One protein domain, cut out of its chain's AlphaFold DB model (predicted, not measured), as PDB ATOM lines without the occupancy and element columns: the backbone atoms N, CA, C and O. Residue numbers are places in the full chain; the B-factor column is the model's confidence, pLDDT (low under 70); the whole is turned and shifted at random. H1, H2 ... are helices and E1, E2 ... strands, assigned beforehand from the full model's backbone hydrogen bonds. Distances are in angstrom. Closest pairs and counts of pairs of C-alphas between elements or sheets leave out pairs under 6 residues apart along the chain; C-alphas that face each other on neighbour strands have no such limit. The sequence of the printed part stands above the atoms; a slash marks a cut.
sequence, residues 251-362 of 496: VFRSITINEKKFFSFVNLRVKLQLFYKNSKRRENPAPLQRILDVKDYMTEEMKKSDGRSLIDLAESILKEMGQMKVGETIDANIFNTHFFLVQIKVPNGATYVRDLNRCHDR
ATOM      1  N   VAL A 251     146.739  61.452  62.898       53.81
ATOM      2  CA  VAL A 251     146.640  59.984  63.030       53.81
ATOM      3  C   VAL A 251     147.155  59.538  64.392       53.81
ATOM      4  O   VAL A 251     148.239  59.932  64.828       53.81
ATOM      5  N   PHE A 252     146.376  58.674  65.042       48.97
ATOM      6  CA  PHE A 252     146.736  58.025  66.294       48.97
ATOM      7  C   PHE A 252     147.665  56.846  66.020       48.97
ATOM      8  O   PHE A 252     147.262  55.848  65.425       48.97
ATOM      9  N   ARG A 253     148.910  56.923  66.496       50.50
ATOM     10  CA  ARG A 253     149.741  55.728  66.665       50.50
ATOM     11  C   ARG A 253     149.685  55.308  68.122       50.50
ATOM     12  O   ARG A 253     150.082  56.076  68.997       50.50
ATOM     13  N   SER A 254     149.196  54.096  68.376       52.03
ATOM     14  CA  SER A 254     149.332  53.460  69.682       52.03
ATOM     15  C   SER A 254     150.486  52.467  69.634       52.03
ATOM     16  O   SER A 254     150.492  51.580  68.781       52.03
ATOM     17  N   ILE A 255     151.449  52.614  70.533       55.22
ATOM     18  CA  ILE A 255     152.526  51.648  70.735       55.22
ATOM     19  C   ILE A 255     152.321  51.059  72.122       55.22
ATOM     20  O   ILE A 255     152.228  51.793  73.103       55.22
ATOM     21  N   THR A 256     152.242  49.736  72.215       54.72
ATOM     22  CA  THR A 256     152.145  49.053  73.505       54.72
ATOM     23  C   THR A 256     153.539  48.613  73.933       54.72
ATOM     24  O   THR A 256     154.156  47.787  73.266       54.72
ATOM     25  N   ILE A 257     154.036  49.155  75.044       57.00
ATOM     26  CA  ILE A 257     155.302  48.737  75.664       57.00
ATOM     27  C   ILE A 257     154.981  48.301  77.091       57.00
ATOM     28  O   ILE A 257     154.461  49.095  77.872       57.00
ATOM     29  N   ASN A 258     155.295  47.047  77.436       66.00
ATOM     30  CA  ASN A 258     155.006  46.452  78.749       66.00
ATOM     31  C   ASN A 258     153.539  46.642  79.177       66.00
ATOM     32  O   ASN A 258     153.278  47.178  80.250       66.00
ATOM     33  N   GLU A 259     152.596  46.293  78.294       65.44
ATOM     34  CA  GLU A 259     151.139  46.394  78.524       65.44
ATOM     35  C   GLU A 259     150.604  47.825  78.727       65.44
ATOM     36  O   GLU A 259     149.396  48.039  78.813       65.44
ATOM     37  N   LYS A 260     151.477  48.838  78.711       50.47
ATOM     38  CA  LYS A 260     151.092  50.248  78.697       50.47
ATOM     39  C   LYS A 260     150.972  50.729  77.259       50.47
ATOM     40  O   LYS A 260     151.918  50.626  76.477       50.47
ATOM     41  N   LYS A 261     149.799  51.263  76.916       61.16
ATOM     42  CA  LYS A 261     149.552  51.924  75.633       61.16
ATOM     43  C   LYS A 261     150.087  53.350  75.694       61.16
ATOM     44  O   LYS A 261     149.657  54.145  76.524       61.16
ATOM     45  N   PHE A 262     151.011  53.661  74.802       56.06
ATOM     46  CA  PHE A 262     151.506  55.005  74.555       56.06
ATOM     47  C   PHE A 262     150.855  55.519  73.280       56.06
ATOM     48  O   PHE A 262     150.849  54.821  72.267       56.06
ATOM     49  N   PHE A 263     150.313  56.730  73.333       61.38
ATOM     50  CA  PHE A 263     149.715  57.388  72.180       61.38
ATOM     51  C   PHE A 263     150.646  58.498  71.716       61.38
ATOM     52  O   PHE A 263     151.045  59.347  72.510       61.38
ATOM     53  N   SER A 264     150.999  58.487  70.435       56.88
ATOM     54  CA  SER A 264     151.683  59.607  69.797       56.88
ATOM     55  C   SER A 264     150.768  60.220  68.748       56.88
ATOM     56  O   SER A 264     150.275  59.507  67.866       56.88
ATOM     57  N   PHE A 265     150.585  61.534  68.833       60.31
ATOM     58  CA  PHE A 265     149.918  62.318  67.806       60.31
ATOM     59  C   PHE A 265     150.906  62.585  66.680       60.31
ATOM     60  O   PHE A 265     151.978  63.149  66.901       60.31
ATOM     61  N   VAL A 266     150.555  62.159  65.470       68.06
ATOM     62  CA  VAL A 266     151.301  62.522  64.270       68.06
ATOM     63  C   VAL A 266     150.463  63.533  63.507       68.06
ATOM     64  O   VAL A 266     149.419  63.180  62.956       68.06
ATOM     65  N   ASN A 267     150.926  64.783  63.479       75.56
ATOM     66  CA  ASN A 267     150.348  65.807  62.614       75.56
ATOM     67  C   ASN A 267     150.587  65.402  61.160       75.56
ATOM     68  O   ASN A 267     151.733  65.137  60.778       75.56
ATOM     69  N   LEU A 268     149.520  65.335  60.368       76.62
ATOM     70  CA  LEU A 268     149.613  65.078  58.938       76.62
ATOM     71  C   LEU A 268     149.404  66.373  58.158       76.62
ATOM     72  O   LEU A 268     148.536  67.181  58.486       76.62
ATOM     73  N   ARG A 269     150.146  66.502  57.065       78.75
ATOM     74  CA  ARG A 269     149.898  67.457  55.991       78.75
ATOM     75  C   ARG A 269     149.355  66.731  54.778       78.75
ATOM     76  O   ARG A 269     149.622  65.551  54.551       78.75
ATOM     77  N   VAL A 270     148.603  67.469  53.985       78.69
ATOM     78  CA  VAL A 270     148.187  67.054  52.652       78.69
ATOM     79  C   VAL A 270     149.334  67.333  51.681       78.69
ATOM     80  O   VAL A 270     149.888  68.427  51.708       78.69
ATOM     81  N   LYS A 271     149.662  66.371  50.816       81.94
ATOM     82  CA  LYS A 271     150.563  66.550  49.668       81.94
ATOM     83  C   LYS A 271     149.899  65.987  48.408       81.94
ATOM     84  O   LYS A 271     149.038  65.113  48.503       81.94
ATOM     85  N   LEU A 272     150.284  66.495  47.245       84.06
ATOM     86  CA  LEU A 272     149.930  65.916  45.953       84.06
ATOM     87  C   LEU A 272     151.023  64.941  45.503       84.06
ATOM     88  O   LEU A 272     152.200  65.160  45.780       84.06
ATOM     89  N   GLN A 273     150.623  63.867  44.830       86.19
ATOM     90  CA  GLN A 273     151.525  62.872  44.258       86.19
ATOM     91  C   GLN A 273     151.034  62.470  42.867       86.19
ATOM     92  O   GLN A 273     149.830  62.316  42.647       86.19
ATOM     93  N   LEU A 274     151.969  62.314  41.935       88.50
ATOM     94  CA  LEU A 274     151.706  61.953  40.552       88.50
ATOM     95  C   LEU A 274     151.837  60.436  40.370       88.50
ATOM     96  O   LEU A 274     152.831  59.839  40.775       88.50
ATOM     97  N   PHE A 275     150.844  59.817  39.738       87.12
ATOM     98  CA  PHE A 275     150.847  58.395  39.406       87.12
ATOM     99  C   PHE A 275     150.786  58.207  37.893       87.12
ATOM    100  O   PHE A 275     149.800  58.591  37.270       87.12
ATOM    101  N   TYR A 276     151.814  57.607  37.298       86.94
ATOM    102  CA  TYR A 276     151.860  57.307  35.867       86.94
ATOM    103  C   TYR A 276     151.023  56.069  35.529       86.94
ATOM    104  O   TYR A 276     151.191  55.009  36.140       86.94
ATOM    105  N   LYS A 277     150.137  56.205  34.539       84.19
ATOM    106  CA  LYS A 277     149.342  55.129  33.943       84.19
ATOM    107  C   LYS A 277     150.081  54.619  32.716       84.19
ATOM    108  O   LYS A 277     150.236  55.349  31.737       84.19
ATOM    109  N   ASN A 278     150.496  53.357  32.718       69.94
ATOM    110  CA  ASN A 278     150.911  52.754  31.461       69.94
ATOM    111  C   ASN A 278     149.656  52.407  30.645       69.94
ATOM    112  O   ASN A 278     148.905  51.508  31.013       69.94
ATOM    113  N   SER A 279     149.443  53.087  29.517       59.38
ATOM    114  CA  SER A 279     148.289  52.874  28.629       59.38
ATOM    115  C   SER A 279     148.167  51.440  28.097       59.38
ATOM    116  O   SER A 279     147.080  51.024  27.697       59.38
ATOM    117  N   LYS A 280     149.259  50.662  28.107       62.41
ATOM    118  CA  LYS A 280     149.290  49.270  27.633       62.41
ATOM    119  C   LYS A 280     148.807  48.249  28.669       62.41
ATOM    120  O   LYS A 280     148.580  47.098  28.300       62.41
ATOM    121  N   ARG A 281     148.639  48.630  29.942       59.81
ATOM    122  CA  ARG A 281     148.122  47.743  30.996       59.81
ATOM    123  C   ARG A 281     146.849  48.324  31.597       59.81
ATOM    124  O   ARG A 281     146.776  49.503  31.927       59.81
ATOM    125  N   ARG A 282     145.807  47.494  31.700       48.69
ATOM    126  CA  ARG A 282     144.546  47.881  32.343       48.69
ATOM    127  C   ARG A 282     144.753  47.899  33.846       48.69
ATOM    128  O   ARG A 282     144.660  46.856  34.484       48.69
ATOM    129  N   GLU A 283     145.008  49.070  34.403       57.72
ATOM    130  CA  GLU A 283     145.194  49.216  35.840       57.72
ATOM    131  C   GLU A 283     144.426  50.427  36.355       57.72
ATOM    132  O   GLU A 283     144.635  51.562  35.927       57.72
ATOM    133  N   ASN A 284     143.525  50.162  37.298       51.38
ATOM    134  CA  ASN A 284     143.044  51.178  38.215       51.38
ATOM    135  C   ASN A 284     143.969  51.141  39.434       51.38
ATOM    136  O   ASN A 284     144.126  50.059  40.009       51.38
ATOM    137  N   PRO A 285     144.549  52.270  39.876       50.84
ATOM    138  CA  PRO A 285     145.174  52.315  41.185       50.84
ATOM    139  C   PRO A 285     144.097  51.905  42.188       50.84
ATOM    140  O   PRO A 285     143.027  52.515  42.225       50.84
ATOM    141  N   ALA A 286     144.337  50.845  42.958       47.31
ATOM    142  CA  ALA A 286     143.443  50.475  44.047       47.31
ATOM    143  C   ALA A 286     143.282  51.716  44.952       47.31
ATOM    144  O   ALA A 286     144.273  52.170  45.536       47.31
ATOM    145  N   PRO A 287     142.096  52.346  45.036       46.25
ATOM    146  CA  PRO A 287     142.015  53.670  45.620       46.25
ATOM    147  C   PRO A 287     141.918  53.530  47.136       46.25
ATOM    148  O   PRO A 287     140.843  53.337  47.694       46.25
ATOM    149  N   LEU A 288     143.046  53.673  47.830       50.69
ATOM    150  CA  LEU A 288     143.034  54.057  49.246       50.69
ATOM    151  C   LEU A 288     142.986  55.590  49.419       50.69
ATOM    152  O   LEU A 288     142.948  56.081  50.547       50.69
ATOM    153  N   GLN A 289     143.032  56.364  48.325       64.31
ATOM    154  CA  GLN A 289     143.283  57.810  48.337       64.31
ATOM    155  C   GLN A 289     142.433  58.565  47.298       64.31
ATOM    156  O   GLN A 289     141.956  57.987  46.323       64.31
ATOM    157  N   ARG A 290     142.213  59.870  47.528       72.06
ATOM    158  CA  ARG A 290     141.346  60.729  46.701       72.06
ATOM    159  C   ARG A 290     142.078  61.145  45.421       72.06
ATOM    160  O   ARG A 290     143.061  61.881  45.493       72.06
ATOM    161  N   ILE A 291     141.579  60.696  44.270       75.94
ATOM    162  CA  ILE A 291     142.040  61.120  42.940       75.94
ATOM    163  C   ILE A 291     141.461  62.508  42.635       75.94
ATOM    164  O   ILE A 291     140.289  62.771  42.913       75.94
ATOM    165  N   LEU A 292     142.289  63.395  42.094       74.25
ATOM    166  CA  LEU A 292     141.924  64.736  41.656       74.25
ATOM    167  C   LEU A 292     141.917  64.782  40.131       74.25
ATOM    168  O   LEU A 292     142.884  64.373  39.489       74.25
ATOM    169  N   ASP A 293     140.833  65.305  39.571       70.50
ATOM    170  CA  ASP A 293     140.716  65.533  38.136       70.50
ATOM    171  C   ASP A 293     141.296  66.912  37.782       70.50
ATOM    172  O   ASP A 293     140.904  67.937  38.365       70.50
ATOM    173  N   VAL A 294     142.256  66.947  36.854       69.25
ATOM    174  CA  VAL A 294     142.939  68.177  36.434       69.25
ATOM    175  C   VAL A 294     142.036  68.927  35.464       69.25
ATOM    176  O   VAL A 294     142.230  68.865  34.265       69.25
ATOM    177  N   LYS A 295     141.004  69.603  35.970       63.84
ATOM    178  CA  LYS A 295     140.165  70.586  35.248       63.84
ATOM    179  C   LYS A 295     139.280  71.346  36.236       63.84
ATOM    180  O   LYS A 295     139.410  72.561  36.355       63.84
ATOM    181  N   ASP A 296     138.500  70.604  37.025       52.06
ATOM    182  CA  ASP A 296     137.420  71.163  37.855       52.06
ATOM    183  C   ASP A 296     137.715  71.170  39.365       52.06
ATOM    184  O   ASP A 296     137.090  71.922  40.111       52.06
ATOM    185  N   TYR A 297     138.683  70.375  39.843       48.78
ATOM    186  CA  TYR A 297     138.897  70.160  41.287       48.78
ATOM    187  C   TYR A 297     140.231  70.679  41.838       48.78
ATOM    188  O   TYR A 297     140.471  70.576  43.043       48.78
ATOM    189  N   MET A 298     141.099  71.262  41.004       62.09
ATOM    190  CA  MET A 298     142.273  71.976  41.510       62.09
ATOM    191  C   MET A 298     141.869  73.372  41.984       62.09
ATOM    192  O   MET A 298     141.523  74.236  41.176       62.09
ATOM    193  N   THR A 299     141.953  73.610  43.292       63.62
ATOM    194  CA  THR A 299     141.790  74.954  43.857       63.62
ATOM    195  C   THR A 299     142.915  75.879  43.383       63.62
ATOM    196  O   THR A 299     144.025  75.432  43.087       63.62
ATOM    197  N   GLU A 300     142.660  77.187  43.335       65.81
ATOM    198  CA  GLU A 300     143.656  78.189  42.915       65.81
ATOM    199  C   GLU A 300     144.941  78.160  43.768       65.81
ATOM    200  O   GLU A 300     146.029  78.437  43.269       65.81
ATOM    201  N   GLU A 301     144.852  77.754  45.036       65.94
ATOM    202  CA  GLU A 301     146.015  77.553  45.913       65.94
ATOM    203  C   GLU A 301     146.832  76.301  45.547       65.94
ATOM    204  O   GLU A 301     148.065  76.333  45.559       65.94
ATOM    205  N   MET A 302     146.167  75.207  45.157       65.94
ATOM    206  CA  MET A 302     146.836  73.991  44.673       65.94
ATOM    207  C   MET A 302     147.486  74.209  43.304       65.94
ATOM    208  O   MET A 302     148.545  73.646  43.032       65.94
ATOM    209  N   LYS A 303     146.894  75.064  42.460       64.88
ATOM    210  CA  LYS A 303     147.502  75.499  41.192       64.88
ATOM    211  C   LYS A 303     148.750  76.357  41.405       64.88
ATOM    212  O   LYS A 303     149.636  76.324  40.564       64.88
ATOM    213  N   LYS A 304     148.836  77.126  42.496       61.50
ATOM    214  CA  LYS A 304     149.962  78.041  42.765       61.50
ATOM    215  C   LYS A 304     151.134  77.417  43.532       61.50
ATOM    216  O   LYS A 304     152.179  78.052  43.610       61.50
ATOM    217  N   SER A 305     150.969  76.223  44.102       66.38
ATOM    218  CA  SER A 305     152.009  75.528  44.877       66.38
ATOM    219  C   SER A 305     152.513  74.272  44.152       66.38
ATOM    220  O   SER A 305     153.135  74.384  43.099       66.38
ATOM    221  N   ASP A 306     152.208  73.086  44.675       69.06
ATOM    222  CA  ASP A 306     152.781  71.802  44.248       69.06
ATOM    223  C   ASP A 306     152.137  71.254  42.965       69.06
ATOM    224  O   ASP A 306     152.739  70.478  42.221       69.06
ATOM    225  N   GLY A 307     150.892  71.643  42.679       73.19
ATOM    226  CA  GLY A 307     150.141  71.090  41.559       73.19
ATOM    227  C   GLY A 307     150.702  71.507  40.201       73.19
ATOM    228  O   GLY A 307     150.774  70.680  39.298       73.19
ATOM    229  N   ARG A 308     151.156  72.760  40.059       78.12
ATOM    230  CA  ARG A 308     151.756  73.222  38.800       78.12
ATOM    231  C   ARG A 308     153.095  72.549  38.533       78.12
ATOM    232  O   ARG A 308     153.288  72.064  37.426       78.12
ATOM    233  N   SER A 309     153.950  72.420  39.548       83.75
ATOM    234  CA  SER A 309     155.216  71.693  39.407       83.75
ATOM    235  C   SER A 309     155.014  70.229  39.019       83.75
ATOM    236  O   SER A 309     155.786  69.706  38.226       83.75
ATOM    237  N   LEU A 310     153.964  69.568  39.527       86.38
ATOM    238  CA  LEU A 310     153.650  68.185  39.148       86.38
ATOM    239  C   LEU A 310     153.092  68.074  37.724       86.38
ATOM    240  O   LEU A 310     153.361  67.087  37.047       86.38
ATOM    241  N   ILE A 311     152.341  69.073  37.254       86.00
ATOM    242  CA  ILE A 311     151.880  69.134  35.860       86.00
ATOM    243  C   ILE A 311     153.065  69.379  34.919       86.00
ATOM    244  O   ILE A 311     153.190  68.681  33.918       86.00
ATOM    245  N   ASP A 312     153.958  70.309  35.258       86.88
ATOM    246  CA  ASP A 312     155.159  70.583  34.463       86.88
ATOM    247  C   ASP A 312     156.102  69.354  34.453       86.88
ATOM    248  O   ASP A 312     156.696  69.028  33.424       86.88
ATOM    249  N   LEU A 313     156.179  68.604  35.562       89.06
ATOM    250  CA  LEU A 313     156.880  67.316  35.632       89.06
ATOM    251  C   LEU A 313     156.220  66.244  34.749       89.06
ATOM    252  O   LEU A 313     156.904  65.517  34.032       89.06
ATOM    253  N   ALA A 314     154.891  66.133  34.783       89.19
ATOM    254  CA  ALA A 314     154.160  65.218  33.911       89.19
ATOM    255  C   ALA A 314     154.429  65.541  32.433       89.19
ATOM    256  O   ALA A 314     154.675  64.638  31.636       89.19
ATOM    257  N   GLU A 315     154.461  66.830  32.086       88.75
ATOM    258  CA  GLU A 315     154.818  67.303  30.752       88.75
ATOM    259  C   GLU A 315     156.228  66.859  30.343       88.75
ATOM    260  O   GLU A 315     156.409  66.333  29.240       88.75
ATOM    261  N   SER A 316     157.226  67.024  31.222       88.81
ATOM    262  CA  SER A 316     158.599  66.606  30.922       88.81
ATOM    263  C   SER A 316     158.709  65.096  30.731       88.81
ATOM    264  O   SER A 316     159.387  64.656  29.807       88.81
ATOM    265  N   ILE A 317     158.003  64.307  31.548       88.81
ATOM    266  CA  ILE A 317     157.994  62.843  31.443       88.81
ATOM    267  C   ILE A 317     157.385  62.403  30.108       88.81
ATOM    268  O   ILE A 317     157.962  61.558  29.431       88.81
ATOM    269  N   LEU A 318     156.254  62.975  29.677       87.56
ATOM    270  CA  LEU A 318     155.651  62.596  28.389       87.56
ATOM    271  C   LEU A 318     156.547  62.940  27.198       87.56
ATOM    272  O   LEU A 318     156.594  62.174  26.235       87.56
ATOM    273  N   LYS A 319     157.269  64.063  27.273       86.38
ATOM    274  CA  LYS A 319     158.257  64.451  26.257       86.38
ATOM    275  C   LYS A 319     159.446  63.490  26.232       86.38
ATOM    276  O   LYS A 319     159.839  63.059  25.154       86.38
ATOM    277  N   GLU A 320     159.983  63.125  27.398       83.00
ATOM    278  CA  GLU A 320     161.068  62.136  27.530       83.00
ATOM    279  C   GLU A 320     160.662  60.780  26.934       83.00
ATOM    280  O   GLU A 320     161.425  60.143  26.217       83.00
ATOM    281  N   MET A 321     159.410  60.390  27.157       79.38
ATOM    282  CA  MET A 321     158.834  59.122  26.714       79.38
ATOM    283  C   MET A 321     158.373  59.129  25.249       79.38
ATOM    284  O   MET A 321     157.728  58.177  24.813       79.38
ATOM    285  N   GLY A 322     158.619  60.208  24.497       78.06
ATOM    286  CA  GLY A 322     158.177  60.344  23.104       78.06
ATOM    287  C   GLY A 322     156.654  60.351  22.918       78.06
ATOM    288  O   GLY A 322     156.170  60.283  21.790       78.06
ATOM    289  N   GLN A 323     155.882  60.448  24.007       81.56
ATOM    290  CA  GLN A 323     154.415  60.449  23.994       81.56
ATOM    291  C   GLN A 323     153.838  61.831  23.668       81.56
ATOM    292  O   GLN A 323     152.645  61.951  23.405       81.56
ATOM    293  N   MET A 324     154.675  62.871  23.673       82.81
ATOM    294  CA  MET A 324     154.288  64.242  23.355       82.81
ATOM    295  C   MET A 324     155.426  64.967  22.629       82.81
ATOM    296  O   MET A 324     156.604  64.708  22.891       82.81
ATOM    297  N   LYS A 325     155.101  65.874  21.699       79.25
ATOM    298  CA  LYS A 325     156.122  66.546  20.880       79.25
ATOM    299  C   LYS A 325     156.840  67.656  21.654       79.25
ATOM    300  O   LYS A 325     156.291  68.304  22.546       79.25
ATOM    301  N   VAL A 326     158.087  67.929  21.268       73.44
ATOM    302  CA  VAL A 326     158.846  69.071  21.798       73.44
ATOM    303  C   VAL A 326     158.157  70.372  21.366       73.44
ATOM    304  O   VAL A 326     157.930  70.589  20.180       73.44
ATOM    305  N   GLY A 327     157.810  71.227  22.333       73.69
ATOM    306  CA  GLY A 327     157.078  72.484  22.114       73.69
ATOM    307  C   GLY A 327     155.559  72.394  22.309       73.69
ATOM    308  O   GLY A 327     154.903  73.426  22.407       73.69
ATOM    309  N   GLU A 328     155.009  71.186  22.433       79.94
ATOM    310  CA  GLU A 328     153.617  70.973  22.834       79.94
ATOM    311  C   GLU A 328     153.474  71.156  24.353       79.94
ATOM    312  O   GLU A 328     154.385  70.815  25.116       79.94
ATOM    313  N   THR A 329     152.356  71.736  24.789       81.31
ATOM    314  CA  THR A 329     152.024  71.936  26.206       81.31
ATOM    315  C   THR A 329     151.019  70.894  26.648       81.31
ATOM    316  O   THR A 329     150.070  70.621  25.909       81.31
ATOM    317  N   ILE A 330     151.175  70.367  27.861       82.81
ATOM    318  CA  ILE A 330     150.247  69.358  28.365       82.81
ATOM    319  C   ILE A 330     148.856  69.969  28.566       82.81
ATOM    320  O   ILE A 330     148.668  70.923  29.327       82.81
ATOM    321  N   ASP A 331     147.866  69.423  27.864       83.88
ATOM    322  CA  ASP A 331     146.471  69.718  28.152       83.88
ATOM    323  C   ASP A 331     145.948  68.769  29.244       83.88
ATOM    324  O   ASP A 331     146.542  67.744  29.588       83.88
ATOM    325  N   ALA A 332     144.803  69.116  29.815       81.31
ATOM    326  CA  ALA A 332     144.206  68.315  30.868       81.31
ATOM    327  C   ALA A 332     143.696  66.939  30.392       81.31
ATOM    328  O   ALA A 332     143.659  65.999  31.180       81.31
ATOM    329  N   ASN A 333     143.316  66.789  29.120       82.31
ATOM    330  CA  ASN A 333     142.896  65.490  28.591       82.31
ATOM    331  C   ASN A 333     144.094  64.539  28.483       82.31
ATOM    332  O   ASN A 333     144.020  63.407  28.953       82.31
ATOM    333  N   ILE A 334     145.203  65.017  27.924       83.94
ATOM    334  CA  ILE A 334     146.486  64.330  27.805       83.94
ATOM    335  C   ILE A 334     146.979  63.970  29.204       83.94
ATOM    336  O   ILE A 334     147.257  62.801  29.467       83.94
ATOM    337  N   PHE A 335     146.980  64.924  30.143       86.69
ATOM    338  CA  PHE A 335     147.348  64.647  31.531       86.69
ATOM    339  C   PHE A 335     146.517  63.503  32.115       86.69
ATOM    340  O   PHE A 335     147.071  62.495  32.538       86.69
ATOM    341  N   ASN A 336     145.187  63.619  32.097       83.06
ATOM    342  CA  ASN A 336     144.299  62.622  32.692       83.06
ATOM    343  C   ASN A 336     144.326  61.272  31.960       83.06
ATOM    344  O   ASN A 336     143.957  60.247  32.542       83.06
ATOM    345  N   THR A 337     144.770  61.241  30.703       84.06
ATOM    346  CA  THR A 337     144.983  59.992  29.962       84.06
ATOM    347  C   THR A 337     146.195  59.241  30.505       84.06
ATOM    348  O   THR A 337     146.132  58.025  30.680       84.06
ATOM    349  N   HIS A 338     147.270  59.955  30.841       84.88
ATOM    350  CA  HIS A 338     148.551  59.352  31.210       84.88
ATOM    351  C   HIS A 338     148.846  59.338  32.712       84.88
ATOM    352  O   HIS A 338     149.692  58.567  33.153       84.88
ATOM    353  N   PHE A 339     148.161  60.149  33.516       87.75
ATOM    354  CA  PHE A 339     148.457  60.303  34.935       87.75
ATOM    355  C   PHE A 339     147.204  60.374  35.804       87.75
ATOM    356  O   PHE A 339     146.139  60.834  35.386       87.75
ATOM    357  N   PHE A 340     147.334  59.909  37.042       85.62
ATOM    358  CA  PHE A 340     146.443  60.275  38.134       85.62
ATOM    359  C   PHE A 340     147.169  61.262  39.043       85.62
ATOM    360  O   PHE A 340     148.301  61.018  39.457       85.62
ATOM    361  N   LEU A 341     146.499  62.354  39.397       85.44
ATOM    362  CA  LEU A 341     146.941  63.216  40.483       85.44
ATOM    363  C   LEU A 341     146.221  62.776  41.756       85.44
ATOM    364  O   LEU A 341     144.992  62.750  41.797       85.44
ATOM    365  N   VAL A 342     146.964  62.402  42.792       83.19
ATOM    366  CA  VAL A 342     146.393  61.830  44.016       83.19
ATOM    367  C   VAL A 342     146.739  62.697  45.214       83.19
ATOM    368  O   VAL A 342     147.881  63.111  45.408       83.19
ATOM    369  N   GLN A 343     145.732  62.969  46.041       81.88
ATOM    370  CA  GLN A 343     145.904  63.670  47.302       81.88
ATOM    371  C   GLN A 343     146.261  62.669  48.404       81.88
ATOM    372  O   GLN A 343     145.448  61.823  48.789       81.88
ATOM    373  N   ILE A 344     147.464  62.805  48.955       80.50
ATOM    374  CA  ILE A 344     148.003  61.918  49.984       80.50
ATOM    375  C   ILE A 344     148.153  62.651  51.316       80.50
ATOM    376  O   ILE A 344     148.405  63.855  51.366       80.50
ATOM    377  N   LYS A 345     147.992  61.923  52.425       80.94
ATOM    378  CA  LYS A 345     148.253  62.450  53.770       80.94
ATOM    379  C   LYS A 345     149.605  61.941  54.255       80.94
ATOM    380  O   LYS A 345     149.816  60.736  54.347       80.94
ATOM    381  N   VAL A 346     150.503  62.861  54.587       80.88
ATOM    382  CA  VAL A 346     151.894  62.578  54.950       80.88
ATOM    383  C   VAL A 346     152.186  63.154  56.338       80.88
ATOM    384  O   VAL A 346     151.760  64.271  56.615       80.88
ATOM    385  N   PRO A 347     152.945  62.466  57.208       80.31
ATOM    386  CA  PRO A 347     153.465  63.061  58.439       80.31
ATOM    387  C   PRO A 347     154.201  64.391  58.201       80.31
ATOM    388  O   PRO A 347     155.038  64.484  57.304       80.31
ATOM    389  N   ASN A 348     153.958  65.400  59.043       76.31
ATOM    390  CA  ASN A 348     154.612  66.715  58.948       76.31
ATOM    391  C   ASN A 348     156.145  66.640  59.028       76.31
ATOM    392  O   ASN A 348     156.821  67.499  58.476       76.31
ATOM    393  N   GLY A 349     156.690  65.609  59.680       71.44
ATOM    394  CA  GLY A 349     158.131  65.363  59.787       71.44
ATOM    395  C   GLY A 349     158.702  64.381  58.760       71.44
ATOM    396  O   GLY A 349     159.830  63.932  58.938       71.44
ATOM    397  N   ALA A 350     157.943  63.981  57.733       72.75
ATOM    398  CA  ALA A 350     158.470  63.090  56.703       72.75
ATOM    399  C   ALA A 350     159.604  63.787  55.937       72.75
ATOM    400  O   ALA A 350     159.387  64.826  55.311       72.75
ATOM    401  N   THR A 351     160.800  63.197  55.992       69.25
ATOM    402  CA  THR A 351     162.018  63.718  55.356       69.25
ATOM    403  C   THR A 351     161.946  63.666  53.838       69.25
ATOM    404  O   THR A 351     162.529  64.515  53.170       69.25
ATOM    405  N   TYR A 352     161.214  62.696  53.290       74.12
ATOM    406  CA  TYR A 352     161.065  62.525  51.857       74.12
ATOM    407  C   TYR A 352     159.731  61.865  51.506       74.12
ATOM    408  O   TYR A 352     159.255  60.969  52.203       74.12
ATOM    409  N   VAL A 353     159.129  62.329  50.414       76.75
ATOM    410  CA  VAL A 353     157.919  61.770  49.813       76.75
ATOM    411  C   VAL A 353     158.130  61.822  48.314       76.75
ATOM    412  O   VAL A 353     158.336  62.924  47.808       76.75
ATOM    413  N   ARG A 354     158.059  60.667  47.647       83.19
ATOM    414  CA  ARG A 354     158.154  60.589  46.186       83.19
ATOM    415  C   ARG A 354     157.103  61.467  45.536       83.19
ATOM    416  O   ARG A 354     155.942  61.426  45.948       83.19
ATOM    417  N   ASP A 355     157.501  62.215  44.528       86.00
ATOM    418  CA  ASP A 355     156.591  63.020  43.728       86.00
ATOM    419  C   ASP A 355     155.981  62.188  42.593       86.00
ATOM    420  O   ASP A 355     154.821  62.417  42.245       86.00
ATOM    421  N   LEU A 356     156.698  61.168  42.099       88.06
ATOM    422  CA  LEU A 356     156.248  60.266  41.040       88.06
ATOM    423  C   LEU A 356     156.183  58.810  41.522       88.06
ATOM    424  O   LEU A 356     157.134  58.272  42.083       88.06
ATOM    425  N   ASN A 357     155.076  58.139  41.218       86.81
ATOM    426  CA  ASN A 357     154.935  56.690  41.312       86.81
ATOM    427  C   ASN A 357     154.340  56.125  40.020       86.81
ATOM    428  O   ASN A 357     153.665  56.822  39.265       86.81
ATOM    429  N   ARG A 358     154.552  54.834  39.773       85.56
ATOM    430  CA  ARG A 358     153.800  54.081  38.764       85.56
ATOM    431  C   ARG A 358     152.545  53.485  39.398       85.56
ATOM    432  O   ARG A 358     152.509  53.258  40.607       85.56
ATOM    433  N   CYS A 359     151.508  53.249  38.594       81.81
ATOM    434  CA  CYS A 359     150.329  52.502  39.053       81.81
ATOM    435  C   CYS A 359     150.622  51.004  39.252       81.81
ATOM    436  O   CYS A 359     149.907  50.347  40.006       81.81
ATOM    437  N   HIS A 360     151.697  50.509  38.634       79.88
ATOM    438  CA  HIS A 360     152.208  49.146  38.716       79.88
ATOM    439  C   HIS A 360     153.684  49.070  39.053       79.88
ATOM    440  O   HIS A 360     154.464  49.994  38.817       79.88
ATOM    441  N   ASP A 361     154.075  47.880  39.496       80.75
ATOM    442  CA  ASP A 361     155.471  47.486  39.512       80.75
ATOM    443  C   ASP A 361     156.029  47.448  38.085       80.75
ATOM    444  O   ASP A 361     155.459  46.864  37.155       80.75
ATOM    445  N   ARG A 362     157.181  48.099  37.922       83.69
ATOM    446  CA  ARG A 362     157.881  48.191  36.648       83.69
ATOM    447  C   ARG A 362     158.424  46.821  36.240       83.69
ATOM    448  O   ARG A 362     159.157  46.198  37.004       83.69
TER     449      ARG A 362
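Overview. This is residues 251 to 362 of the 496 residues of a protein of Caenorhabditis briggsae (UniProt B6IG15). A long strand, E2, forms the backbone of a strongly twisted sheet: one part of it pairs with E1 in a two-stranded arm that reaches away from the body, and the rest pairs with E4 and E5 in the body, where E3 adds a short edge beside E4. H2 crosses slantwise over E2 in the body, and the short H3 sits at the end of the sheet far from the arm. The printed part has 112 residues with three named helices and five named strands; along the chain E1, E2 and E3 come first, then H1, H2 and H3, then E4 and E5; the branched sheet has the antiparallel neighbour pairs E1 and E2, E2 and E4, E3 and E4 and the parallel pair E2 and E5, and the class is mixed, helices and strands. The whole is loose, with a radius of gyration of the C-alphas of 17.4 A, and elongated, spanning 61 by 33 by 24 A.

Along the chain. Find C-alpha 260 at (151.092, 50.248, 78.697); from there E2, residues 260 to 276, runs 43.4 A to C-alpha 276 at (151.860, 57.307, 35.867). E1, residues 251 to 257, is 19.0 A long, and E4, residues 339 to 347, is 24.2 A. E3 is residues 290 to 292, 6.5 A, and E5 residues 356 to 358, 7.0 A. Among the helices, H2, residues 306 to 320, is 21.0 A long and starts at C-alpha 306, (152.781, 71.802, 44.248); H3, residues 332 to 338, is 10.0 A and H1, residues 300 to 304, 6.3 A.

Arrangement. Look first at E2, which bends by 69 degrees at residue 272. Its residues 260 to 266 pair with E1 as an antiparallel hairpin, where N 255 and O 262 are 2.9 A apart. E4 is antiparallel to E2, with N 271 and O 344 at 2.9 A. E5 is parallel to E2, with N 357 and O 274 at 2.9 A. E3, antiparallel, lies on the other side of E4 from E2, with N 292 and O 341 at 2.8 A. H2 is on the sheet over E2, at a height of 9.5 A, slantwise to the strands at 40 degrees on the local plane; the closest C-alphas of the two are those of Leu 274 and Leu 310, 6.7 A. H3 only grazes the sheet. With its residues 311 to 315 alone, H2 only just touches H3, with 3 pairs of C-alphas within 8 A; the closest are Ala 314 and Phe 335, 7.2 A, at a steep tilt of 61 degrees, the same way. H1 is not on the sheet and is close to H2 but not clearly touching, the C-alphas of Met 302 and Arg 308 being 7.7 A apart. In H1, H2 and H3 every O i to N i+4 pair is within hydrogen-bond range.

Size, cuts and confidence. The two C-alphas farthest apart, those of Glu 259 and Gly 327, are 62.4 A from each other. The printed part has no cut. The links E2 to E3, 13 residues, and H2 to H3, 11 residues, are long. The mean pLDDT of the printed part is 73.3; look for values under 70 at residues 251 to 266, 278 to 289, 294 to 306 and 351.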